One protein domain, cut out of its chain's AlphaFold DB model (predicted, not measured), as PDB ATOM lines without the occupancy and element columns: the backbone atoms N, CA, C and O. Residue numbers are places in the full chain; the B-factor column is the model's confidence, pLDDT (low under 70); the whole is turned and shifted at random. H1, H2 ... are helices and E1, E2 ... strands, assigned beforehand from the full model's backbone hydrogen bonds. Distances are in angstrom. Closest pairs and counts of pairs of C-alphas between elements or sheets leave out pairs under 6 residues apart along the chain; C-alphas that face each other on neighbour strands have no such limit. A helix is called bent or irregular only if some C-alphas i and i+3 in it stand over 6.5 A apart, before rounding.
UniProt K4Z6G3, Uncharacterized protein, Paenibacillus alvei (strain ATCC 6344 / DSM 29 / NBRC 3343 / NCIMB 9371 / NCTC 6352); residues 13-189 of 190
ATOM      1  N   GLY A  13      52.816   6.606 -34.697       65.88
ATOM      2  CA  GLY A  13      52.850   5.717 -33.536       65.88
ATOM      3  C   GLY A  13      53.314   4.283 -33.821       65.88
ATOM      4  O   GLY A  13      54.189   3.795 -33.104       65.88
ATOM      5  N   ILE A  14      52.776   3.615 -34.857       76.00
ATOM      6  CA  ILE A  14      53.111   2.205 -35.170       76.00
ATOM      7  C   ILE A  14      54.204   2.064 -36.221       76.00
ATOM      8  O   ILE A  14      54.944   1.085 -36.208       76.00
ATOM      9  N   ALA A  15      54.334   3.045 -37.119       73.31
ATOM     10  CA  ALA A  15      55.282   2.980 -38.228       73.31
ATOM     11  C   ALA A  15      56.732   2.830 -37.741       73.31
ATOM     12  O   ALA A  15      57.549   2.188 -38.395       73.31
ATOM     13  N   ARG A  16      57.052   3.366 -36.554       80.25
ATOM     14  CA  ARG A  16      58.372   3.199 -35.936       80.25
ATOM     15  C   ARG A  16      58.693   1.751 -35.567       80.25
ATOM     16  O   ARG A  16      59.875   1.424 -35.572       80.25
ATOM     17  N   TYR A  17      57.686   0.914 -35.313       83.62
ATOM     18  CA  TYR A  17      57.839  -0.486 -34.908       83.62
ATOM     19  C   TYR A  17      57.732  -1.481 -36.064       83.62
ATOM     20  O   TYR A  17      57.999  -2.659 -35.856       83.62
ATOM     21  N   MET A  18      57.354  -1.046 -37.266       83.81
ATOM     22  CA  MET A  18      57.241  -1.926 -38.431       83.81
ATOM     23  C   MET A  18      58.388  -1.687 -39.415       83.81
ATOM     24  O   MET A  18      58.767  -0.544 -39.670       83.81
ATOM     25  N   ASP A  19      58.932  -2.771 -39.963       78.19
ATOM     26  CA  ASP A  19      59.996  -2.731 -40.974       78.19
ATOM     27  C   ASP A  19      59.424  -2.823 -42.387       78.19
ATOM     28  O   ASP A  19      59.708  -1.992 -43.250       78.19
ATOM     29  N   SER A  20      58.612  -3.849 -42.637       78.44
ATOM     30  CA  SER A  20      58.085  -4.155 -43.966       78.44
ATOM     31  C   SER A  20      56.847  -5.040 -43.887       78.44
ATOM     32  O   SER A  20      56.727  -5.854 -42.972       78.44
ATOM     33  N   GLY A  21      55.974  -4.938 -44.888       82.31
ATOM     34  CA  GLY A  21      54.885  -5.888 -45.118       82.31
ATOM     35  C   GLY A  21      55.231  -6.874 -46.237       82.31
ATOM     36  O   GLY A  21      55.790  -6.471 -47.259       82.31
ATOM     37  N   ILE A  22      54.881  -8.145 -46.061       83.75
ATOM     38  CA  ILE A  22      54.968  -9.193 -47.080       83.75
ATOM     39  C   ILE A  22      53.556  -9.505 -47.575       83.75
ATOM     40  O   ILE A  22      52.653  -9.775 -46.786       83.75
ATOM     41  N   ASP A  23      53.379  -9.489 -48.894       84.19
ATOM     42  CA  ASP A  23      52.168  -9.971 -49.559       84.19
ATOM     43  C   ASP A  23      52.111 -11.504 -49.468       84.19
ATOM     44  O   ASP A  23      52.883 -12.204 -50.133       84.19
ATOM     45  N   ALA A  24      51.203 -12.029 -48.641       84.12
ATOM     46  CA  ALA A  24      51.069 -13.465 -48.419       84.12
ATOM     47  C   ALA A  24      50.137 -14.163 -49.425       84.12
ATOM     48  O   ALA A  24      49.942 -15.374 -49.333       84.12
ATOM     49  N   SER A  25      49.563 -13.454 -50.406       84.94
ATOM     50  CA  SER A  25      48.558 -14.009 -51.336       84.94
ATOM     51  C   SER A  25      49.035 -15.227 -52.134       84.94
ATOM     52  O   SER A  25      48.224 -16.062 -52.556       84.94
ATOM     53  N   LYS A  26      50.353 -15.342 -52.334       86.94
ATOM     54  CA  LYS A  26      51.009 -16.443 -53.051       86.94
ATOM     55  C   LYS A  26      51.646 -17.492 -52.143       86.94
ATOM     56  O   LYS A  26      52.121 -18.492 -52.669       86.94
ATOM     57  N   LEU A  27      51.679 -17.260 -50.834       90.75
ATOM     58  CA  LEU A  27      52.297 -18.171 -49.879       90.75
ATOM     59  C   LEU A  27      51.311 -19.276 -49.485       90.75
ATOM     60  O   LEU A  27      50.101 -19.057 -49.380       90.75
ATOM     61  N   GLN A  28      51.831 -20.471 -49.237       90.81
ATOM     62  CA  GLN A  28      51.073 -21.649 -48.849       90.81
ATOM     63  C   GLN A  28      51.386 -22.048 -47.402       90.81
ATOM     64  O   GLN A  28      52.515 -22.398 -47.050       90.81
ATOM     65  N   LYS A  29      50.346 -22.054 -46.559       92.31
ATOM     66  CA  LYS A  29      50.429 -22.515 -45.167       92.31
ATOM     67  C   LYS A  29      50.917 -23.964 -45.111       92.31
ATOM     68  O   LYS A  29      50.403 -24.822 -45.826       92.31
ATOM     69  N   GLY A  30      51.871 -24.238 -44.226       91.00
ATOM     70  CA  GLY A  30      52.476 -25.558 -44.048       91.00
ATOM     71  C   GLY A  30      53.581 -25.889 -45.052       91.00
ATOM     72  O   GLY A  30      54.207 -26.935 -44.905       91.00
ATOM     73  N   VAL A  31      53.820 -25.019 -46.039       91.19
ATOM     74  CA  VAL A  31      54.879 -25.169 -47.046       91.19
ATOM     75  C   VAL A  31      55.836 -23.984 -46.971       91.19
ATOM     76  O   VAL A  31      57.009 -24.168 -46.674       91.19
ATOM     77  N   ASP A  32      55.323 -22.773 -47.189       93.44
ATOM     78  CA  ASP A  32      56.124 -21.547 -47.177       93.44
ATOM     79  C   ASP A  32      56.219 -20.936 -45.775       93.44
ATOM     80  O   ASP A  32      57.238 -20.349 -45.414       93.44
ATOM     81  N   PHE A  33      55.150 -21.061 -44.983       95.12
ATOM     82  CA  PHE A  33      55.064 -20.505 -43.632       95.12
ATOM     83  C   PHE A  33      54.297 -21.420 -42.674       95.12
ATOM     84  O   PHE A  33      53.468 -22.239 -43.085       95.12
ATOM     85  N   HIS A  34      54.526 -21.228 -41.377       96.75
ATOM     86  CA  HIS A  34      53.877 -21.978 -40.299       96.75
ATOM     87  C   HIS A  34      53.308 -21.020 -39.252       96.75
ATOM     88  O   HIS A  34      53.970 -20.055 -38.890       96.75
ATOM     89  N   ILE A  35      52.092 -21.269 -38.758       97.00
ATOM     90  CA  ILE A  35      51.477 -20.423 -37.724       97.00
ATOM     91  C   ILE A  35      52.027 -20.842 -36.360       97.00
ATOM     92  O   ILE A  35      51.930 -22.008 -35.989       97.00
ATOM     93  N   ALA A  36      52.622 -19.892 -35.644       97.69
ATOM     94  CA  ALA A  36      53.223 -20.095 -34.329       97.69
ATOM     95  C   ALA A  36      52.306 -19.642 -33.184       97.69
ATOM     96  O   ALA A  36      52.437 -20.138 -32.070       97.69
ATOM     97  N   SER A  37      51.369 -18.731 -33.441       97.56
ATOM     98  CA  SER A  37      50.346 -18.323 -32.475       97.56
ATOM     99  C   SER A  37      49.299 -19.416 -32.292       97.56
ATOM    100  O   SER A  37      48.617 -19.835 -33.235       97.56
ATOM    101  N   ILE A  38      49.173 -19.881 -31.055       96.88
ATOM    102  CA  ILE A  38      48.284 -20.968 -30.663       96.88
ATOM    103  C   ILE A  38      47.446 -20.492 -29.493       96.88
ATOM    104  O   ILE A  38      47.984 -19.997 -28.501       96.88
ATOM    105  N   PHE A  39      46.140 -20.704 -29.603       94.12
ATOM    106  CA  PHE A  39      45.212 -20.508 -28.505       94.12
ATOM    107  C   PHE A  39      44.461 -21.803 -28.213       94.12
ATOM    108  O   PHE A  39      44.324 -22.703 -29.053       94.12
ATOM    109  N   LEU A  40      44.007 -21.913 -26.977       94.56
ATOM    110  CA  LEU A  40      43.270 -23.059 -26.476       94.56
ATOM    111  C   LEU A  40      42.051 -22.601 -25.700       94.56
ATOM    112  O   LEU A  40      41.972 -21.456 -25.265       94.56
ATOM    113  N   VAL A  41      41.112 -23.523 -25.552       94.38
ATOM    114  CA  VAL A  41      39.927 -23.367 -24.717       94.38
ATOM    115  C   VAL A  41      39.988 -24.448 -23.654       94.38
ATOM    116  O   VAL A  41      40.082 -25.633 -23.993       94.38
ATOM    117  N   ASP A  42      39.977 -24.050 -22.388       92.19
ATOM    118  CA  ASP A  42      40.023 -24.981 -21.264       92.19
ATOM    119  C   ASP A  42      38.662 -25.662 -21.009       92.19
ATOM    120  O   ASP A  42      37.697 -25.499 -21.765       92.19
ATOM    121  N   ASP A  43      38.583 -26.482 -19.964       92.12
ATOM    122  CA  ASP A  43      37.353 -27.194 -19.590       92.12
ATOM    123  C   ASP A  43      36.255 -26.261 -19.028       92.12
ATOM    124  O   ASP A  43      35.086 -26.644 -18.967       92.12
ATOM    125  N   ASN A  44      36.605 -25.023 -18.657       91.50
ATOM    126  CA  ASN A  44      35.671 -23.979 -18.229       91.50
ATOM    127  C   ASN A  44      35.202 -23.091 -19.392       91.50
ATOM    128  O   ASN A  44      34.463 -22.132 -19.168       91.50
ATOM    129  N   PHE A  45      35.590 -23.422 -20.627       89.38
ATOM    130  CA  PHE A  45      35.352 -22.620 -21.827       89.38
ATOM    131  C   PHE A  45      36.049 -21.252 -21.816       89.38
ATOM    132  O   PHE A  45      35.640 -20.346 -22.546       89.38
ATOM    133  N   GLU A  46      37.117 -21.095 -21.034       90.88
ATOM    134  CA  GLU A  46      37.956 -19.901 -21.067       90.88
ATOM    135  C   GLU A  46      39.038 -20.051 -22.139       90.88
ATOM    136  O   GLU A  46      39.646 -21.114 -22.300       90.88
ATOM    137  N   ALA A  47      39.246 -18.985 -22.911       92.19
ATOM    138  CA  ALA A  47      40.263 -18.936 -23.948       92.19
ATOM    139  C   ALA A  47      41.580 -18.398 -23.382       92.19
ATOM    140  O   ALA A  47      41.582 -17.410 -22.646       92.19
ATOM    141  N   HIS A  48      42.689 -19.013 -23.794       94.62
ATOM    142  CA  HIS A  48      44.045 -18.673 -23.359       94.62
ATOM    143  C   HIS A  48      45.010 -18.720 -24.542       94.62
ATOM    144  O   HIS A  48      44.867 -19.573 -25.429       94.62
ATOM    145  N   SER A  49      46.039 -17.872 -24.537       95.88
ATOM    146  CA  SER A  49      47.239 -18.163 -25.328       95.88
ATOM    147  C   SER A  49      47.946 -19.394 -24.755       95.88
ATOM    148  O   SER A  49      47.828 -19.714 -23.568       95.88
ATOM    149  N   LEU A  50      48.684 -20.118 -25.601       96.19
ATOM    150  CA  LEU A  50      49.390 -21.325 -25.170       96.19
ATOM    151  C   LEU A  50      50.315 -21.051 -23.982       96.19
ATOM    152  O   LEU A  50      50.294 -21.808 -23.008       96.19
ATOM    153  N   GLY A  51      51.131 -20.000 -24.070       95.25
ATOM    154  CA  GLY A  51      52.152 -19.745 -23.070       95.25
ATOM    155  C   GLY A  51      51.589 -19.285 -21.734       95.25
ATOM    156  O   GLY A  51      52.139 -19.639 -20.690       95.25
ATOM    157  N   GLU A  52      50.456 -18.581 -21.747       93.19
ATOM    158  CA  GLU A  52      49.710 -18.279 -20.531       93.19
ATOM    159  C   GLU A  52      49.262 -19.561 -19.829       93.19
ATOM    160  O   GLU A  52      49.579 -19.762 -18.656       93.19
ATOM    161  N   TYR A  53      48.549 -20.427 -20.549       94.69
ATOM    162  CA  TYR A  53      47.912 -21.600 -19.959       94.69
ATOM    163  C   TYR A  53      48.920 -22.539 -19.291       94.69
ATOM    164  O   TYR A  53      48.671 -23.076 -18.214       94.69
ATOM    165  N   ILE A  54      50.088 -22.726 -19.914       94.12
ATOM    166  CA  ILE A  54      51.124 -23.613 -19.375       94.12
ATOM    167  C   ILE A  54      52.141 -22.895 -18.474       94.12
ATOM    168  O   ILE A  54      53.046 -23.542 -17.942       94.12
ATOM    169  N   GLY A  55      52.046 -21.569 -18.335       93.50
ATOM    170  CA  GLY A  55      52.970 -20.754 -17.543       93.50
ATOM    171  C   GLY A  55      54.389 -20.639 -18.118       93.50
ATOM    172  O   GLY A  55      55.336 -20.433 -17.359       93.50
ATOM    173  N   LYS A  56      54.565 -20.790 -19.437       94.94
ATOM    174  CA  LYS A  56      55.860 -20.673 -20.129       94.94
ATOM    175  C   LYS A  56      55.679 -20.059 -21.511       94.94
ATOM    176  O   LYS A  56      54.869 -20.560 -22.274       94.94
ATOM    177  N   SER A  57      56.476 -19.049 -21.862       96.31
ATOM    178  CA  SER A  57      56.277 -18.324 -23.123       96.31
ATOM    179  C   SER A  57      56.400 -19.218 -24.365       96.31
ATOM    180  O   SER A  57      57.303 -20.053 -24.478       96.31
ATOM    181  N   SER A  58      55.531 -18.992 -25.347       96.88
ATOM    182  CA  SER A  58      55.574 -19.644 -26.656       96.88
ATOM    183  C   SER A  58      56.893 -19.375 -27.379       96.88
ATOM    184  O   SER A  58      57.423 -20.263 -28.042       96.88
ATOM    185  N   ASN A  59      57.492 -18.195 -27.190       96.62
ATOM    186  CA  ASN A  59      58.829 -17.883 -27.704       96.62
ATOM    187  C   ASN A  59      59.901 -18.869 -27.206       96.62
ATOM    188  O   ASN A  59      60.735 -19.310 -27.998       96.62
ATOM    189  N   GLU A  60      59.874 -19.243 -25.924       95.38
ATOM    190  CA  GLU A  60      60.801 -20.226 -25.352       95.38
ATOM    191  C   GLU A  60      60.464 -21.660 -25.765       95.38
ATOM    192  O   GLU A  60      61.364 -22.461 -26.018       95.38
ATOM    193  N   LEU A  61      59.178 -22.013 -25.824       94.94
ATOM    194  CA  LEU A  61      58.733 -23.351 -26.236       94.94
ATOM    195  C   LEU A  61      59.147 -23.685 -27.666       94.94
ATOM    196  O   LEU A  61      59.444 -24.835 -27.985       94.94
ATOM    197  N   PHE A  62      59.136 -22.671 -28.523       95.69
ATOM    198  CA  PHE A  62      59.358 -22.797 -29.953       95.69
ATOM    199  C   PHE A  62      60.775 -22.429 -30.376       95.69
ATOM    200  O   PHE A  62      61.069 -22.344 -31.571       95.69
ATOM    201  N   GLN A  63      61.681 -22.245 -29.418       92.44
ATOM    202  CA  GLN A  63      63.079 -21.995 -29.713       92.44
ATOM    203  C   GLN A  63      63.672 -23.168 -30.514       92.44
ATOM    204  O   GLN A  63      63.686 -24.310 -30.062       92.44
ATOM    205  N   GLY A  64      64.158 -22.882 -31.726       88.25
ATOM    206  CA  GLY A  64      64.710 -23.894 -32.637       88.25
ATOM    207  C   GLY A  64      63.665 -24.779 -33.331       88.25
ATOM    208  O   GLY A  64      64.037 -25.736 -34.007       88.25
ATOM    209  N   VAL A  65      62.372 -24.477 -33.187       92.62
ATOM    210  CA  VAL A  65      61.292 -25.167 -33.900       92.62
ATOM    211  C   VAL A  65      61.001 -24.415 -35.195       92.62
ATOM    212  O   VAL A  65      60.556 -23.269 -35.170       92.62
ATOM    213  N   GLU A  66      61.239 -25.071 -36.329       89.38
ATOM    214  CA  GLU A  66      60.999 -24.491 -37.659       89.38
ATOM    215  C   GLU A  66      59.552 -24.670 -38.141       89.38
ATOM    216  O   GLU A  66      59.032 -23.841 -38.886       89.38
ATOM    217  N   SER A  67      58.887 -25.751 -37.723       92.81
ATOM    218  CA  SER A  67      57.516 -26.072 -38.119       92.81
ATOM    219  C   SER A  67      56.836 -27.005 -37.115       92.81
ATOM    220  O   SER A  67      57.471 -27.568 -36.224       92.81
ATOM    221  N   GLY A  68      55.520 -27.182 -37.262       92.69
ATOM    222  CA  GLY A  68      54.751 -28.135 -36.459       92.69
ATOM    223  C   GLY A  68      54.416 -27.667 -35.038       92.69
ATOM    224  O   GLY A  68      54.277 -28.488 -34.129       92.69
ATOM    225  N   TYR A  69      54.275 -26.353 -34.836       95.81
ATOM    226  CA  TYR A  69      53.965 -25.736 -33.540       95.81
ATOM    227  C   TYR A  69      52.740 -26.349 -32.865       95.81
ATOM    228  O   TYR A  69      52.787 -26.692 -31.685       95.81
ATOM    229  N   ILE A  70      51.664 -26.582 -33.621       95.25
ATOM    230  CA  ILE A  70      50.443 -27.183 -33.079       95.25
ATOM    231  C   ILE A  70      50.662 -28.619 -32.589       95.25
ATOM    232  O   ILE A  70      50.065 -29.034 -31.598       95.25
ATOM    233  N   GLN A  71      51.547 -29.389 -33.227       94.75
ATOM    234  CA  GLN A  71      51.910 -30.728 -32.761       94.75
ATOM    235  C   GLN A  71      52.782 -30.670 -31.504       94.75
ATOM    236  O   GLN A  71      52.655 -31.551 -30.655       94.75
ATOM    237  N   VAL A  72      53.647 -29.661 -31.368       94.38
ATOM    238  CA  VAL A  72      54.404 -29.416 -30.130       94.38
ATOM    239  C   VAL A  72      53.442 -29.067 -28.995       94.38
ATOM    240  O   VAL A  72      53.476 -29.723 -27.957       94.38
ATOM    241  N   ALA A  73      52.519 -28.129 -29.222       95.25
ATOM    242  CA  ALA A  73      51.506 -27.732 -28.246       95.25
ATOM    243  C   ALA A  73      50.638 -28.921 -27.791       95.25
ATOM    244  O   ALA A  73      50.457 -29.144 -26.596       95.25
ATOM    245  N   LYS A  74      50.190 -29.772 -28.723       94.75
ATOM    246  CA  LYS A  74      49.405 -30.984 -28.412       94.75
ATOM    247  C   LYS A  74      50.113 -31.980 -27.491       94.75
ATOM    248  O   LYS A  74      49.441 -32.782 -26.859       94.75
ATOM    249  N   LYS A  75      51.449 -31.983 -27.450       93.69
ATOM    250  CA  LYS A  75      52.229 -32.905 -26.607       93.69
ATOM    251  C   LYS A  75      52.405 -32.412 -25.174       93.69
ATOM    252  O   LYS A  75      52.725 -33.221 -24.311       93.69
ATOM    253  N   ILE A  76      52.266 -31.108 -24.948       93.06
ATOM    254  CA  ILE A  76      52.547 -30.468 -23.655       93.06
ATOM    255  C   ILE A  76      51.276 -30.029 -22.928       93.06
ATOM    256  O   ILE A  76      51.303 -29.860 -21.715       93.06
ATOM    257  N   VAL A  77      50.171 -29.859 -23.655       91.81
ATOM    258  CA  VAL A  77      48.881 -29.445 -23.100       91.81
ATOM    259  C   VAL A  77      48.036 -30.666 -22.722       91.81
ATOM    260  O   VAL A  77      47.922 -31.623 -23.487       91.81
ATOM    261  N   SER A  78      47.392 -30.599 -21.560       86.00
ATOM    262  CA  SER A  78      46.381 -31.546 -21.074       86.00
ATOM    263  C   SER A  78      45.236 -30.776 -20.412       86.00
ATOM    264  O   SER A  78      45.509 -29.722 -19.854       86.00
ATOM    265  N   GLY A  79      44.007 -31.306 -20.409       81.62
ATOM    266  CA  GLY A  79      42.860 -30.644 -19.753       81.62
ATOM    267  C   GLY A  79      42.285 -29.469 -20.551       81.62
ATOM    268  O   GLY A  79      42.035 -28.400 -19.999       81.62
ATOM    269  N   VAL A  80      42.159 -29.649 -21.871       89.00
ATOM    270  CA  VAL A  80      41.614 -28.634 -22.778       89.00
ATOM    271  C   VAL A  80      40.505 -29.209 -23.644       89.00
ATOM    272  O   VAL A  80      40.615 -30.322 -24.166       89.00
ATOM    273  N   THR A  81      39.479 -28.396 -23.868       89.12
ATOM    274  CA  THR A  81      38.364 -28.680 -24.775       89.12
ATOM    275  C   THR A  81      38.763 -28.448 -26.233       89.12
ATOM    276  O   THR A  81      38.266 -29.114 -27.144       89.12
ATOM    277  N   GLY A  82      39.680 -27.510 -26.479       91.00
ATOM    278  CA  GLY A  82      40.136 -27.170 -27.821       91.00
ATOM    279  C   GLY A  82      41.546 -26.603 -27.833       91.00
ATOM    280  O   GLY A  82      41.960 -25.923 -26.905       91.00
ATOM    281  N   LEU A  83      42.280 -26.877 -28.908       94.19
ATOM    282  CA  LEU A  83      43.623 -26.356 -29.149       94.19
ATOM    283  C   LEU A  83      43.779 -26.112 -30.648       94.19
ATOM    284  O   LEU A  83      43.645 -27.050 -31.443       94.19
ATOM    285  N   MET A  84      44.057 -24.872 -31.037       94.81
ATOM    286  CA  MET A  84      44.126 -24.486 -32.442       94.81
ATOM    287  C   MET A  84      45.118 -23.351 -32.694       94.81
ATOM    288  O   MET A  84      45.449 -22.559 -31.818       94.81
ATOM    289  N   GLU A  85      45.615 -23.293 -33.924       95.94
ATOM    290  CA  GLU A  85      46.349 -22.129 -34.420       95.94
ATOM    291  C   GLU A  85      45.378 -20.952 -34.571       95.94
ATOM    292  O   GLU A  85      44.195 -21.164 -34.861       95.94
ATOM    293  N   THR A  86      45.864 -19.716 -34.444       94.25
ATOM    294  CA  THR A  86      45.051 -18.547 -34.813       94.25
ATOM    295  C   THR A  86      44.553 -18.683 -36.259       94.25
ATOM    296  O   THR A  86      45.295 -19.180 -37.118       94.25
ATOM    297  N   PRO A  87      43.310 -18.267 -36.569       91.12
ATOM    298  CA  PRO A  87      42.778 -18.374 -37.924       91.12
ATOM    299  C   PRO A  87      43.681 -17.652 -38.925       91.12
ATOM    300  O   PRO A  87      44.319 -16.663 -38.580       91.12
ATOM    301  N   TYR A  88      43.746 -18.141 -40.162       89.81
ATOM    302  CA  TYR A  88      44.469 -17.481 -41.249       89.81
ATOM    303  C   TYR A  88      43.589 -17.439 -42.491       89.81
ATOM    304  O   TYR A  88      43.156 -18.485 -42.983       89.81
ATOM    305  N   ASN A  89      43.379 -16.231 -43.007       85.62
ATOM    306  CA  ASN A  89      42.684 -15.986 -44.260       85.62
ATOM    307  C   ASN A  89      43.704 -15.749 -45.373       85.62
ATOM    308  O   ASN A  89      44.703 -15.058 -45.191       85.62
ATOM    309  N   LYS A  90      43.471 -16.334 -46.550       83.12
ATOM    310  CA  LYS A  90      44.395 -16.177 -47.676       83.12
ATOM    311  C   LYS A  90      44.440 -14.713 -48.118       83.12
ATOM    312  O   LYS A  90      43.397 -14.125 -48.370       83.12
ATOM    313  N   GLY A  91      45.646 -14.179 -48.291       77.62
ATOM    314  CA  GLY A  91      45.856 -12.812 -48.778       77.62
ATOM    315  C   GLY A  91      46.154 -11.786 -47.691       77.62
ATOM    316  O   GLY A  91      46.672 -10.731 -48.037       77.62
ATOM    317  N   VAL A  92      45.942 -12.110 -46.407       84.19
ATOM    318  CA  VAL A  92      46.296 -11.188 -45.316       84.19
ATOM    319  C   VAL A  92      47.809 -10.926 -45.299       84.19
ATOM    320  O   VAL A  92      48.592 -11.872 -45.442       84.19
ATOM    321  N   PRO A  93      48.249  -9.668 -45.155       86.81
ATOM    322  CA  PRO A  93      49.665  -9.327 -45.149       86.81
ATOM    323  C   PRO A  93      50.374  -9.843 -43.891       86.81
ATOM    324  O   PRO A  93      49.783  -9.964 -42.819       86.81
ATOM    325  N   PHE A  94      51.677 -10.098 -44.017       92.44
ATOM    326  CA  PHE A  94      52.556 -10.383 -42.881       92.44
ATOM    327  C   PHE A  94      53.419  -9.165 -42.560       92.44
ATOM    328  O   PHE A  94      54.098  -8.634 -43.437       92.44
ATOM    329  N   TYR A  95      53.440  -8.742 -41.300       91.88
ATOM    330  CA  TYR A  95      54.194  -7.585 -40.834       91.88
ATOM    331  C   TYR A  95      55.461  -8.010 -40.117       91.88
ATOM    332  O   TYR A  95      55.428  -8.679 -39.083       91.88
ATOM    333  N   ARG A  96      56.591  -7.561 -40.657       91.44
ATOM    334  CA  ARG A  96      57.872  -7.605 -39.967       91.44
ATOM    335  C   ARG A  96      57.930  -6.455 -38.974       91.44
ATOM    336  O   ARG A  96      57.688  -5.306 -39.356       91.44
ATOM    337  N   VAL A  97      58.294  -6.753 -37.734       90.69
ATOM    338  CA  VAL A  97      58.429  -5.746 -36.675       90.69
ATOM    339  C   VAL A  97      59.888  -5.547 -36.284       90.69
ATOM    340  O   VAL A  97      60.709  -6.453 -36.423       90.69
ATOM    341  N   LYS A  98      60.197  -4.366 -35.752       85.94
ATOM    342  CA  LYS A  98      61.490  -4.066 -35.145       85.94
ATOM    343  C   LYS A  98      61.552  -4.685 -33.759       85.94
ATOM    344  O   LYS A  98      60.835  -4.260 -32.857       85.94
ATOM    345  N   GLY A  99      62.449  -5.648 -33.591       87.38
ATOM    346  CA  GLY A  99      62.650  -6.352 -32.329       87.38
ATOM    347  C   GLY A  99      61.925  -7.695 -32.277       87.38
ATOM    348  O   GLY A  99      61.580  -8.275 -33.304       87.38
ATOM    349  N   ASN A 100      61.748  -8.210 -31.063       91.44
ATOM    350  CA  ASN A 100      61.153  -9.524 -30.846       91.44
ATOM    351  C   ASN A 100      59.625  -9.434 -30.809       91.44
ATOM    352  O   ASN A 100      59.068  -8.534 -30.182       91.44
ATOM    353  N   ILE A 101      58.961 -10.410 -31.429       96.44
ATOM    354  CA  ILE A 101      57.518 -10.620 -31.289       96.44
ATOM    355  C   ILE A 101      57.279 -11.477 -30.053       96.44
ATOM    356  O   ILE A 101      57.738 -12.618 -30.014       96.44
ATOM    357  N   ASP A 102      56.543 -10.952 -29.080       97.62
ATOM    358  CA  ASP A 102      55.885 -11.760 -28.050       97.62
ATOM    359  C   ASP A 102      54.678 -12.477 -28.675       97.62
ATOM    360  O   ASP A 102      53.716 -11.827 -29.104       97.62
ATOM    361  N   ILE A 103      54.777 -13.806 -28.793       97.94
ATOM    362  CA  ILE A 103      53.775 -14.651 -29.459       97.94
ATOM    363  C   ILE A 103      52.490 -14.735 -28.639       97.94
ATOM    364  O   ILE A 103      51.394 -14.711 -29.207       97.94
ATOM    365  N   ASP A 104      52.613 -14.833 -27.318       97.88
ATOM    366  CA  ASP A 104      51.469 -15.017 -26.432       97.88
ATOM    367  C   ASP A 104      50.683 -13.720 -26.318       97.88
ATOM    368  O   ASP A 104      49.469 -13.726 -26.500       97.88
ATOM    369  N   LEU A 105      51.371 -12.585 -26.156       97.69
ATOM    370  CA  LEU A 105      50.718 -11.282 -26.162       97.69
ATOM    371  C   LEU A 105      50.024 -11.002 -27.496       97.69
ATOM    372  O   LEU A 105      48.901 -10.507 -27.490       97.69
ATOM    373  N   ALA A 106      50.665 -11.311 -28.631       97.38
ATOM    374  CA  ALA A 106      50.045 -11.149 -29.947       97.38
ATOM    375  C   ALA A 106      48.751 -11.971 -30.041       97.38
ATOM    376  O   ALA A 106      47.715 -11.438 -30.435       97.38
ATOM    377  N   THR A 107      48.808 -13.230 -29.600       96.81
ATOM    378  CA  THR A 107      47.653 -14.133 -29.559       96.81
ATOM    379  C   THR A 107      46.550 -13.585 -28.652       96.81
ATOM    380  O   THR A 107      45.405 -13.487 -29.082       96.81
ATOM    381  N   ASP A 108      46.887 -13.151 -27.434       96.00
ATOM    382  CA  ASP A 108      45.932 -12.592 -26.475       96.00
ATOM    383  C   ASP A 108      45.186 -11.380 -27.048       96.00
ATOM    384  O   ASP A 108      43.969 -11.250 -26.889       96.00
ATOM    385  N   VAL A 109      45.893 -10.500 -27.764       95.12
ATOM    386  CA  VAL A 109      45.291  -9.324 -28.407       95.12
ATOM    387  C   VAL A 109      44.629  -9.637 -29.754       95.12
ATOM    388  O   VAL A 109      44.251  -8.719 -30.469       95.12
ATOM    389  N   GLY A 110      44.469 -10.908 -30.125       93.19
ATOM    390  CA  GLY A 110      43.763 -11.301 -31.348       93.19
ATOM    391  C   GLY A 110      44.551 -11.112 -32.641       93.19
ATOM    392  O   GLY A 110      43.969 -11.155 -33.723       93.19
ATOM    393  N   LEU A 111      45.870 -10.933 -32.554       95.31
ATOM    394  CA  LEU A 111      46.768 -11.033 -33.699       95.31
ATOM    395  C   LEU A 111      47.261 -12.473 -33.854       95.31
ATOM    396  O   LEU A 111      47.315 -13.256 -32.909       95.31
ATOM    397  N   GLY A 112      47.667 -12.814 -35.070       96.44
ATOM    398  CA  GLY A 112      48.387 -14.043 -35.346       96.44
ATOM    399  C   GLY A 112      49.883 -13.802 -35.541       96.44
ATOM    400  O   GLY A 112      50.327 -12.703 -35.876       96.44
ATOM    401  N   VAL A 113      50.665 -14.862 -35.363       97.56
ATOM    402  CA  VAL A 113      52.105 -14.917 -35.598       97.56
ATOM    403  C   VAL A 113      52.422 -16.077 -36.527       97.56
ATOM    404  O   VAL A 113      52.018 -17.215 -36.287       97.56
ATOM    405  N   VAL A 114      53.203 -15.806 -37.568       96.56
ATOM    406  CA  VAL A 114      53.745 -16.828 -38.468       96.56
ATOM    407  C   VAL A 114      55.262 -16.852 -38.413       96.56
ATOM    408  O   VAL A 114      55.897 -15.815 -38.232       96.56
ATOM    409  N   ARG A 115      55.850 -18.029 -38.628       95.94
ATOM    410  CA  ARG A 115      57.248 -18.178 -39.024       95.94
ATOM    411  C   ARG A 115      57.334 -18.281 -40.540       95.94
ATOM    412  O   ARG A 115      56.727 -19.170 -41.137       95.94
ATOM    413  N   TYR A 116      58.111 -17.390 -41.141       93.06
ATOM    414  CA  TYR A 116      58.399 -17.350 -42.570       93.06
ATOM    415  C   TYR A 116      59.887 -17.034 -42.756       93.06
ATOM    416  O   TYR A 116      60.403 -16.113 -42.132       93.06
ATOM    417  N   GLN A 117      60.597 -17.826 -43.567       90.88
ATOM    418  CA  GLN A 117      62.040 -17.652 -43.823       90.88
ATOM    419  C   GLN A 117      62.912 -17.524 -42.555       90.88
ATOM    420  O   GLN A 117      63.883 -16.774 -42.522       90.88
ATOM    421  N   GLY A 118      62.575 -18.268 -41.498       90.06
ATOM    422  CA  GLY A 118      63.343 -18.278 -40.249       90.06
ATOM    423  C   GLY A 118      63.044 -17.119 -39.287       90.06
ATOM    424  O   GLY A 118      63.622 -17.063 -38.200       90.06
ATOM    425  N   GLU A 119      62.116 -16.228 -39.631       93.06
ATOM    426  CA  GLU A 119      61.746 -15.061 -38.826       93.06
ATOM    427  C   GLU A 119      60.256 -15.082 -38.470       93.06
ATOM    428  O   GLU A 119      59.450 -15.712 -39.159       93.06
ATOM    429  N   TYR A 120      59.896 -14.402 -37.381       96.38
ATOM    430  CA  TYR A 120      58.503 -14.243 -36.972       96.38
ATOM    431  C   TYR A 120      57.897 -12.964 -37.555       96.38
ATOM    432  O   TYR A 120      58.549 -11.921 -37.595       96.38
ATOM    433  N   TYR A 121      56.633 -13.051 -37.960       96.00
ATOM    434  CA  TYR A 121      55.844 -11.948 -38.506       96.00
ATOM    435  C   TYR A 121      54.460 -11.923 -37.857       96.00
ATOM    436  O   TYR A 121      53.898 -12.983 -37.576       96.00
ATOM    437  N   LEU A 122      53.900 -10.729 -37.660       96.38
ATOM    438  CA  LEU A 122      52.512 -10.545 -37.229       96.38
ATOM    439  C   LEU A 122      51.561 -10.610 -38.425       96.38
ATOM    440  O   LEU A 122      51.937 -10.246 -39.536       96.38
ATOM    441  N   TYR A 123      50.312 -10.995 -38.200       93.56
ATOM    442  CA  TYR A 123      49.234 -10.841 -39.174       93.56
ATOM    443  C   TYR A 123      47.892 -10.651 -38.459       93.56
ATOM    444  O   TYR A 123      47.738 -11.075 -37.312       93.56
ATOM    445  N   SER A 124      46.915 -10.029 -39.123       91.25
ATOM    446  CA  SER A 124      45.543  -9.968 -38.606       91.25
ATOM    447  C   SER A 124      44.733 -11.174 -39.093       91.25
ATOM    448  O   SER A 124      44.704 -11.430 -40.299       91.25
ATOM    449  N   PRO A 125      44.052 -11.925 -38.209       84.31
ATOM    450  CA  PRO A 125      43.146 -13.001 -38.613       84.31
ATOM    451  C   PRO A 125      41.878 -12.523 -39.341       84.31
ATOM    452  O   PRO A 125      41.149 -13.359 -39.871       84.31
ATOM    453  N   THR A 126      41.584 -11.219 -39.361       72.81
ATOM    454  CA  THR A 126      40.414 -10.637 -40.045       72.81
ATOM    455  C   THR A 126      40.587 -10.626 -41.571       72.81
ATOM    456  O   THR A 126      41.705 -10.663 -42.078       72.81
ATOM    457  N   SER A 127      39.483 -10.663 -42.322       59.88
ATOM    458  CA  SER A 127      39.487 -10.643 -43.795       59.88
ATOM    459  C   SER A 127      39.829  -9.261 -44.362       59.88
ATOM    460  O   SER A 127      39.670  -8.256 -43.690       59.88
ATOM    461  N   ASP A 128      40.286  -9.205 -45.615       56.56
ATOM    462  CA  ASP A 128      40.731  -7.962 -46.281       56.56
ATOM    463  C   ASP A 128      39.588  -7.245 -47.045       56.56
ATOM    464  O   ASP A 128      39.811  -6.280 -47.774       56.56
ATOM    465  N   ASP A 129      38.345  -7.730 -46.916       58.94
ATOM    466  CA  ASP A 129      37.226  -7.313 -47.775       58.94
ATOM    467  C   ASP A 129      36.371  -6.159 -47.190       58.94
ATOM    468  O   ASP A 129      35.543  -5.597 -47.911       58.94
ATOM    469  N   ASP A 130      36.578  -5.752 -45.925       68.00
ATOM    470  CA  ASP A 130      35.843  -4.652 -45.266       68.00
ATOM    471  C   ASP A 130      36.785  -3.555 -44.717       68.00
ATOM    472  O   ASP A 130      37.809  -3.815 -44.088       68.00
ATOM    473  N   GLN A 131      36.410  -2.283 -44.888       70.19
ATOM    474  CA  GLN A 131      37.113  -1.141 -44.287       70.19
ATOM    475  C   GLN A 131      37.161  -1.218 -42.757       70.19
ATOM    476  O   GLN A 131      38.102  -0.709 -42.144       70.19
ATOM    477  N   MET A 132      36.146  -1.824 -42.140       75.00
ATOM    478  CA  MET A 132      36.131  -2.052 -40.699       75.00
ATOM    479  C   MET A 132      37.216  -3.033 -40.263       75.00
ATOM    480  O   MET A 132      37.810  -2.813 -39.207       75.00
ATOM    481  N   ASP A 133      37.534  -4.037 -41.081       74.69
ATOM    482  CA  ASP A 133      38.584  -5.013 -40.782       74.69
ATOM    483  C   ASP A 133      39.962  -4.338 -40.759       74.69
ATOM    484  O   ASP A 133      40.718  -4.521 -39.805       74.69
ATOM    485  N   ALA A 134      40.239  -3.440 -41.709       77.62
ATOM    486  CA  ALA A 134      41.477  -2.654 -41.724       77.62
ATOM    487  C   ALA A 134      41.615  -1.724 -40.498       77.62
ATOM    488  O   ALA A 134      42.708  -1.530 -39.957       77.62
ATOM    489  N   ILE A 135      40.508  -1.133 -40.030       81.12
ATOM    490  CA  ILE A 135      40.504  -0.315 -38.807       81.12
ATOM    491  C   ILE A 135      40.777  -1.188 -37.578       81.12
ATOM    492  O   ILE A 135      41.564  -0.791 -36.716       81.12
ATOM    493  N   MET A 136      40.142  -2.360 -37.489       83.56
ATOM    494  CA  MET A 136      40.340  -3.295 -36.379       83.56
ATOM    495  C   MET A 136      41.783  -3.787 -36.321       83.56
ATOM    496  O   MET A 136      42.409  -3.697 -35.269       83.56
ATOM    497  N   GLU A 137      42.346  -4.193 -37.455       86.88
ATOM    498  CA  GLU A 137      43.750  -4.575 -37.583       86.88
ATOM    499  C   GLU A 137      44.695  -3.476 -37.070       86.88
ATOM    500  O   GLU A 137      45.554  -3.735 -36.223       86.88
ATOM    501  N   MET A 138      44.509  -2.226 -37.511       86.56
ATOM    502  CA  MET A 138      45.324  -1.102 -37.040       86.56
ATOM    503  C   MET A 138      45.207  -0.878 -35.529       86.56
ATOM    504  O   MET A 138      46.206  -0.584 -34.868       86.56
ATOM    505  N   ILE A 139      43.998  -0.986 -34.975       89.19
ATOM    506  CA  ILE A 139      43.767  -0.836 -33.535       89.19
ATOM    507  C   ILE A 139      44.469  -1.960 -32.771       89.19
ATOM    508  O   ILE A 139      45.144  -1.671 -31.782       89.19
ATOM    509  N   MET A 140      44.381  -3.208 -33.235       92.19
ATOM    510  CA  MET A 140      45.026  -4.339 -32.567       92.19
ATOM    511  C   MET A 140      46.550  -4.256 -32.629       92.19
ATOM    512  O   MET A 140      47.206  -4.474 -31.611       92.19
ATOM    513  N   LEU A 141      47.124  -3.825 -33.756       92.00
ATOM    514  CA  LEU A 141      48.557  -3.533 -33.856       92.00
ATOM    515  C   LEU A 141      48.983  -2.424 -32.879       92.00
ATOM    516  O   LEU A 141      49.988  -2.567 -32.183       92.00
ATOM    517  N   LYS A 142      48.216  -1.331 -32.771       92.12
ATOM    518  CA  LYS A 142      48.492  -0.255 -31.800       92.12
ATOM    519  C   LYS A 142      48.438  -0.759 -30.359       92.12
ATOM    520  O   LYS A 142      49.322  -0.431 -29.572       92.12
ATOM    521  N   VAL A 143      47.423  -1.550 -30.020       94.69
ATOM    522  CA  VAL A 143      47.270  -2.152 -28.689       94.69
ATOM    523  C   VAL A 143      48.452  -3.063 -28.368       94.69
ATOM    524  O   VAL A 143      49.055  -2.911 -27.307       94.69
ATOM    525  N   TYR A 144      48.832  -3.939 -29.300       95.88
ATOM    526  CA  TYR A 144      49.993  -4.814 -29.163       95.88
ATOM    527  C   TYR A 144      51.268  -4.025 -28.852       95.88
ATOM    528  O   TYR A 144      51.918  -4.249 -27.829       95.88
ATOM    529  N   PHE A 145      51.607  -3.046 -29.697       94.44
ATOM    530  CA  PHE A 145      52.832  -2.270 -29.518       94.44
ATOM    531  C   PHE A 145      52.811  -1.400 -28.264       94.44
ATOM    532  O   PHE A 145      53.860  -1.222 -27.646       94.44
ATOM    533  N   GLN A 146      51.646  -0.886 -27.862       93.88
ATOM    534  CA  GLN A 146      51.517  -0.134 -26.620       93.88
ATOM    535  C   GLN A 146      51.772  -1.009 -25.388       93.88
ATOM    536  O   GLN A 146      52.411  -0.548 -24.441       93.88
ATOM    537  N   LEU A 147      51.284  -2.253 -25.394       95.25
ATOM    538  CA  LEU A 147      51.506  -3.215 -24.313       95.25
ATOM    539  C   LEU A 147      52.967  -3.683 -24.257       95.25
ATOM    540  O   LEU A 147      53.521  -3.784 -23.164       95.25
ATOM    541  N   MET A 148      53.605  -3.886 -25.415       95.00
ATOM    542  CA  MET A 148      55.039  -4.192 -25.520       95.00
ATOM    543  C   MET A 148      55.933  -3.036 -25.045       95.00
ATOM    544  O   MET A 148      56.999  -3.270 -24.480       95.00
ATOM    545  N   ASN A 149      55.506  -1.788 -25.264       92.56
ATOM    546  CA  ASN A 149      56.300  -0.586 -25.002       92.56
ATOM    547  C   ASN A 149      55.531   0.390 -24.089       92.56
ATOM    548  O   ASN A 149      55.145   1.480 -24.522       92.56
ATOM    549  N   PRO A 150      55.302   0.037 -22.810       92.00
ATOM    550  CA  PRO A 150      54.428   0.799 -21.913       92.00
ATOM    551  C   PRO A 150      54.911   2.230 -21.640       92.00
ATOM    552  O   PRO A 150      54.110   3.088 -21.290       92.00
ATOM    553  N   ASN A 151      56.205   2.504 -21.822       90.50
ATOM    554  CA  ASN A 151      56.794   3.825 -21.587       90.50
ATOM    555  C   ASN A 151      56.694   4.760 -22.806       90.50
ATOM    556  O   ASN A 151      57.020   5.939 -22.703       90.50
ATOM    557  N   GLU A 152      56.268   4.254 -23.965       88.75
ATOM    558  CA  GLU A 152      56.247   5.000 -25.222       88.75
ATOM    559  C   GLU A 152      54.815   5.205 -25.719       88.75
ATOM    560  O   GLU A 152      54.383   4.588 -26.697       88.75
ATOM    561  N   VAL A 153      54.072   6.069 -25.030       88.94
ATOM    562  CA  VAL A 153      52.624   6.213 -25.227       88.94
ATOM    563  C   VAL A 153      52.249   6.696 -26.636       88.94
ATOM    564  O   VAL A 153      52.628   7.790 -27.063       88.94
ATOM    565  N   ASP A 154      51.430   5.909 -27.341       88.81
ATOM    566  CA  ASP A 154      50.716   6.328 -28.548       88.81
ATOM    567  C   ASP A 154      49.572   7.274 -28.154       88.81
ATOM    568  O   ASP A 154      48.491   6.861 -27.730       88.81
ATOM    569  N   GLN A 155      49.822   8.573 -28.315       87.75
ATOM    570  CA  GLN A 155      48.888   9.644 -27.958       87.75
ATOM    571  C   GLN A 155      47.533   9.527 -28.671       87.75
ATOM    572  O   GLN A 155      46.496   9.863 -28.100       87.75
ATOM    573  N   LYS A 156      47.504   9.022 -29.912       87.31
ATOM    574  CA  LYS A 156      46.246   8.857 -30.657       87.31
ATOM    575  C   LYS A 156      45.435   7.698 -30.097       87.31
ATOM    576  O   LYS A 156      44.217   7.831 -29.959       87.31
ATOM    577  N   LEU A 157      46.085   6.578 -29.772       89.25
ATOM    578  CA  LEU A 157      45.425   5.458 -29.105       89.25
ATOM    579  C   LEU A 157      44.911   5.893 -27.729       89.25
ATOM    580  O   LEU A 157      43.738   5.674 -27.454       89.25
ATOM    581  N   ALA A 158      45.727   6.575 -26.921       90.62
ATOM    582  CA  ALA A 158      45.328   7.079 -25.605       90.62
ATOM    583  C   ALA A 158      44.091   7.993 -25.689       90.62
ATOM    584  O   ALA A 158      43.077   7.737 -25.038       90.62
ATOM    585  N   ALA A 159      44.121   8.998 -26.573       89.38
ATOM    586  CA  ALA A 159      43.021   9.949 -26.753       89.38
ATOM    587  C   ALA A 159      41.722   9.298 -27.265       89.38
ATOM    588  O   ALA A 159      40.627   9.807 -27.023       89.38
ATOM    589  N   SER A 160      41.828   8.178 -27.982       89.19
ATOM    590  CA  SER A 160      40.682   7.459 -28.546       89.19
ATOM    591  C   SER A 160      40.330   6.167 -27.803       89.19
ATOM    592  O   SER A 160      39.365   5.493 -28.175       89.19
ATOM    593  N   PHE A 161      41.039   5.842 -26.721       91.06
ATOM    594  CA  PHE A 161      40.893   4.578 -26.003       91.06
ATOM    595  C   PHE A 161      39.475   4.381 -25.465       91.06
ATOM    596  O   PHE A 161      38.899   3.309 -25.620       91.06
ATOM    597  N   SER A 162      38.861   5.425 -24.901       88.81
ATOM    598  CA  SER A 162      37.478   5.366 -24.404       88.81
ATOM    599  C   SER A 162      36.469   5.046 -25.513       88.81
ATOM    600  O   SER A 162      35.548   4.259 -25.303       88.81
ATOM    601  N   LYS A 163      36.678   5.599 -26.715       89.38
ATOM    602  CA  LYS A 163      35.844   5.359 -27.900       89.38
ATOM    603  C   LYS A 163      36.000   3.931 -28.424       89.38
ATOM    604  O   LYS A 163      35.009   3.317 -28.811       89.38
ATOM    605  N   PHE A 164      37.225   3.409 -28.443       88.50
ATOM    606  CA  PHE A 164      37.521   2.080 -28.980       88.50
ATOM    607  C   PHE A 164      37.501   0.962 -27.935       88.50
ATOM    608  O   PHE A 164      37.605  -0.197 -28.312       88.50
ATOM    609  N   HIS A 165      37.292   1.267 -26.652       90.19
ATOM    610  CA  HIS A 165      37.348   0.303 -25.550       90.19
ATOM    611  C   HIS A 165      36.586  -0.990 -25.850       90.19
ATOM    612  O   HIS A 165      37.144  -2.077 -25.756       90.19
ATOM    613  N   LYS A 166      35.305  -0.876 -26.223       89.75
ATOM    614  CA  LYS A 166      34.458  -2.044 -26.496       89.75
ATOM    615  C   LYS A 166      34.972  -2.856 -27.686       89.75
ATOM    616  O   LYS A 166      34.895  -4.076 -27.661       89.75
ATOM    617  N   MET A 167      35.487  -2.177 -28.709       87.88
ATOM    618  CA  MET A 167      36.051  -2.819 -29.895       87.88
ATOM    619  C   MET A 167      37.334  -3.576 -29.549       87.88
ATOM    620  O   MET A 167      37.462  -4.731 -29.931       87.88
ATOM    621  N   ILE A 168      38.236  -2.960 -28.780       90.44
ATOM    622  CA  ILE A 168      39.468  -3.600 -28.305       90.44
ATOM    623  C   ILE A 168      39.122  -4.839 -27.473       90.44
ATOM    624  O   ILE A 168      39.647  -5.916 -27.728       90.44
ATOM    625  N   LEU A 169      38.189  -4.701 -26.526       91.25
ATOM    626  CA  LEU A 169      37.766  -5.793 -25.649       91.25
ATOM    627  C   LEU A 169      37.207  -6.990 -26.435       91.25
ATOM    628  O   LEU A 169      37.523  -8.125 -26.107       91.25
ATOM    629  N   VAL A 170      36.382  -6.743 -27.458       88.69
ATOM    630  CA  VAL A 170      35.749  -7.800 -28.273       88.69
ATOM    631  C   VAL A 170      36.733  -8.510 -29.206       88.69
ATOM    632  O   VAL A 170      36.490  -9.658 -29.559       88.69
ATOM    633  N   ASN A 171      37.818  -7.848 -29.615       87.81
ATOM    634  CA  ASN A 171      38.810  -8.436 -30.520       87.81
ATOM    635  C   ASN A 171      39.925  -9.198 -29.791       87.81
ATOM    636  O   ASN A 171      40.666  -9.947 -30.422       87.81
ATOM    637  N   MET A 172      40.059  -9.027 -28.475       91.44
ATOM    638  CA  MET A 172      40.994  -9.818 -27.678       91.44
ATOM    639  C   MET A 172      40.532 -11.278 -27.618       91.44
ATOM    640  O   MET A 172      39.361 -11.561 -27.373       91.44
ATOM    641  N   THR A 173      41.467 -12.202 -27.834       87.81
ATOM    642  CA  THR A 173      41.195 -13.648 -27.818       87.81
ATOM    643  C   THR A 173      41.100 -14.176 -26.393       87.81
ATOM    644  O   THR A 173      40.260 -15.020 -26.097       87.81
ATOM    645  N   SER A 174      41.935 -13.653 -25.501       88.88
ATOM    646  CA  SER A 174      42.057 -14.080 -24.110       88.88
ATOM    647  C   SER A 174      42.441 -12.891 -23.243       88.88
ATOM    648  O   SER A 174      42.893 -11.853 -23.735       88.88
ATOM    649  N   ASN A 175      42.245 -13.016 -21.928       86.44
ATOM    650  CA  ASN A 175      42.757 -12.042 -20.962       86.44
ATOM    651  C   ASN A 175      42.341 -10.581 -21.189       86.44
ATOM    652  O   ASN A 175      43.006  -9.649 -20.722       86.44
ATOM    653  N   ALA A 176      41.220 -10.353 -21.872       90.44
ATOM    654  CA  ALA A 176      40.879  -9.030 -22.371       90.44
ATOM    655  C   ALA A 176      40.857  -7.970 -21.254       90.44
ATOM    656  O   ALA A 176      41.418  -6.883 -21.384       90.44
ATOM    657  N   GLN A 177      40.295  -8.318 -20.091       91.25
ATOM    658  CA  GLN A 177      40.220  -7.406 -18.952       91.25
ATOM    659  C   GLN A 177      41.594  -7.061 -18.356       91.25
ATOM    660  O   GLN A 177      41.813  -5.911 -17.971       91.25
ATOM    661  N   LYS A 178      42.522  -8.025 -18.296       93.31
ATOM    662  CA  LYS A 178      43.903  -7.821 -17.829       93.31
ATOM    663  C   LYS A 178      44.614  -6.807 -18.722       93.31
ATOM    664  O   LYS A 178      45.149  -5.819 -18.220       93.31
ATOM    665  N   HIS A 179      44.542  -6.998 -20.036       95.06
ATOM    666  CA  HIS A 179      45.173  -6.108 -21.014       95.06
ATOM    667  C   HIS A 179      44.520  -4.724 -21.046       95.06
ATOM    668  O   HIS A 179      45.218  -3.714 -21.073       95.06
ATOM    669  N   ILE A 180      43.192  -4.641 -20.922       94.94
ATOM    670  CA  ILE A 180      42.476  -3.366 -20.774       94.94
ATOM    671  C   ILE A 180      42.904  -2.616 -19.509       94.94
ATOM    672  O   ILE A 180      43.103  -1.402 -19.560       94.94
ATOM    673  N   ASN A 181      43.041  -3.305 -18.376       94.81
ATOM    674  CA  ASN A 181      43.505  -2.677 -17.140       94.81
ATOM    675  C   ASN A 181      44.936  -2.162 -17.301       94.81
ATOM    676  O   ASN A 181      45.215  -1.024 -16.930       94.81
ATOM    677  N   ARG A 182      45.803  -2.938 -17.957       95.31
ATOM    678  CA  ARG A 182      47.170  -2.515 -18.252       95.31
ATOM    679  C   ARG A 182      47.222  -1.279 -19.153       95.31
ATOM    680  O   ARG A 182      47.981  -0.357 -18.874       95.31
ATOM    681  N   LEU A 183      46.388  -1.217 -20.191       95.12
ATOM    682  CA  LEU A 183      46.267  -0.031 -21.047       95.12
ATOM    683  C   LEU A 183      45.786   1.193 -20.258       95.12
ATOM    684  O   LEU A 183      46.327   2.279 -20.435       95.12
ATOM    685  N   LYS A 184      44.814   1.028 -19.350       94.88
ATOM    686  CA  LYS A 184      44.362   2.119 -18.469       94.88
ATOM    687  C   LYS A 184      45.494   2.653 -17.596       94.88
ATOM    688  O   LYS A 184      45.601   3.861 -17.458       94.88
ATOM    689  N   GLU A 185      46.321   1.781 -17.023       95.00
ATOM    690  CA  GLU A 185      47.486   2.193 -16.227       95.00
ATOM    691  C   GLU A 185      48.489   2.991 -17.062       95.00
ATOM    692  O   GLU A 185      48.935   4.051 -16.632       95.00
ATOM    693  N   ILE A 186      48.804   2.508 -18.268       93.75
ATOM    694  CA  ILE A 186      49.711   3.185 -19.203       93.75
ATOM    695  C   ILE A 186      49.181   4.583 -19.556       93.75
ATOM    696  O   ILE A 186      49.932   5.555 -19.549       93.75
ATOM    697  N   PHE A 187      47.882   4.698 -19.837       93.19
ATOM    698  CA  PHE A 187      47.262   5.959 -20.247       93.19
ATOM    699  C   PHE A 187      46.895   6.889 -19.090       93.19
ATOM    700  O   PHE A 187      46.640   8.060 -19.334       93.19
ATOM    701  N   ALA A 188      46.885   6.419 -17.840       86.62
ATOM    702  CA  ALA A 188      46.608   7.264 -16.678       86.62
ATOM    703  C   ALA A 188      47.698   8.324 -16.433       86.62
ATOM    704  O   ALA A 188      47.454   9.297 -15.721       86.62
ATOM    705  N   GLY A 189      48.894   8.128 -16.998       68.31
ATOM    706  CA  GLY A 189      50.013   9.068 -16.920       68.31
ATOM    707  C   GLY A 189      50.033  10.143 -18.011       68.31
ATOM    708  O   GLY A 189      51.052  10.824 -18.134       68.31
TER     709      GLY A 189
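AT A GLANCE: This is residues 13 to 189 of the 190 residues of an uncharacterized protein of Paenibacillus alvei (strain ATCC 6344 / DSM 29 / NBRC 3343 / NCIMB 9371 / NCTC 6352) (UniProt K4Z6G3). Two lobes meet at the short helix H4: one lobe is built of two small antiparallel sheets, E4 E3 E5 and E2 E7 E8, and the other of helix H5 set steeply across the helical hairpin H6 and H7. E2 runs on into E3, H1 and H3 cover one face of E4 E3 E5, and the antiparallel pair E1 and E6 sits with E6 beside E8. The printed part has 177 residues with seven named helices and eight named strands, in the order E1 E2 E3 E4 H1 H2 H3 E5 E6 H4 E7 E8 H5 H6 H7; the class is mixed, helices and strands. The whole is compact, with a radius of gyration of the C-alphas of 15.7 A and spans of 43 by 39 by 29 A.

IN THESE COORDINATES: One sheet has E4, residues 47 to 49, E3, residues 38 to 42 and 13.1 A long, and E5, residues 80 to 85 and 14.2 A long. The other has E2, residues 33 to 35, E7, residues 112 to 116, and E8, residues 119 to 123. E1, residues 18 to 22, begins at C-alpha 18 (57.241, -1.926, -38.431), and its neighbour E6 is residues 94 to 97. The short helices are H1, residues 50 to 54, H2, residues 58 to 61, H3, residues 69 to 76, and H4, residues 103 to 108. H5, residues 131 to 148, is 26.1 A long; H6, residues 155 to 171, is 20.9 A and irregular, with C-alphas 163 and 166 7.7 A apart and a kink of 94 degrees near residue 163. H7, residues 176 to 187, is 16.4 A long and ends at C-alpha 187 (47.262, 5.959, -20.247).

HOW THE PARTS SIT: E3 pairs with E5, N 41 and O 82 at 2.9 A, and forms a hairpin with E4, N 40 and O 48 at 2.9 A. H3 is over E5 at a height of 9.0 A, on the same face as H1 and the opposite face from H4. H4 is also on the other sheet, over E7 at a height of 8.4 A. There E7 pairs with E2, N 34 and O 115 at 3.0 A, and forms a hairpin with E8, N 114 and O 121 at 2.9 A. E1 and E6 have N 22 and O 94 at 2.8 A; the closest C-alphas of E6 and E8, Tyr 95 and Leu 122, are 5.0 A apart. H2 only just touches H4, with 3 pairs of C-alphas within 8 A, the closest being Ser 58 and Ile 103 at 6.0 A. H4 and H5 are close but not clearly touching, Ala 106 and Tyr 144 having the closest C-alphas at 6.4 A. With residues 136 to 143 alone H5 touches H6, closest C-alphas Lys 142 and Leu 157 at 7.0 A. H6 and H7, a helical hairpin, touch at a shallow tilt of 6 degrees, opposite ways, closest C-alphas Leu 169 and Ala 176 at 5.6 A. Every O i to N i+4 pair is within hydrogen-bond range in H1, H4, H5 and H7, against 3 of 4 in H3 and 9 of 13 in H6; H2 is too short for such a pair.

THE WHOLE: The two C-alphas farthest apart, Val 31 and Gly 189, are 45.9 A apart. The printed part has no cut, and no link is long. The mean pLDDT of the printed part is 89.9, with residue 13, residues 127 to 130 and residue 189 under 70.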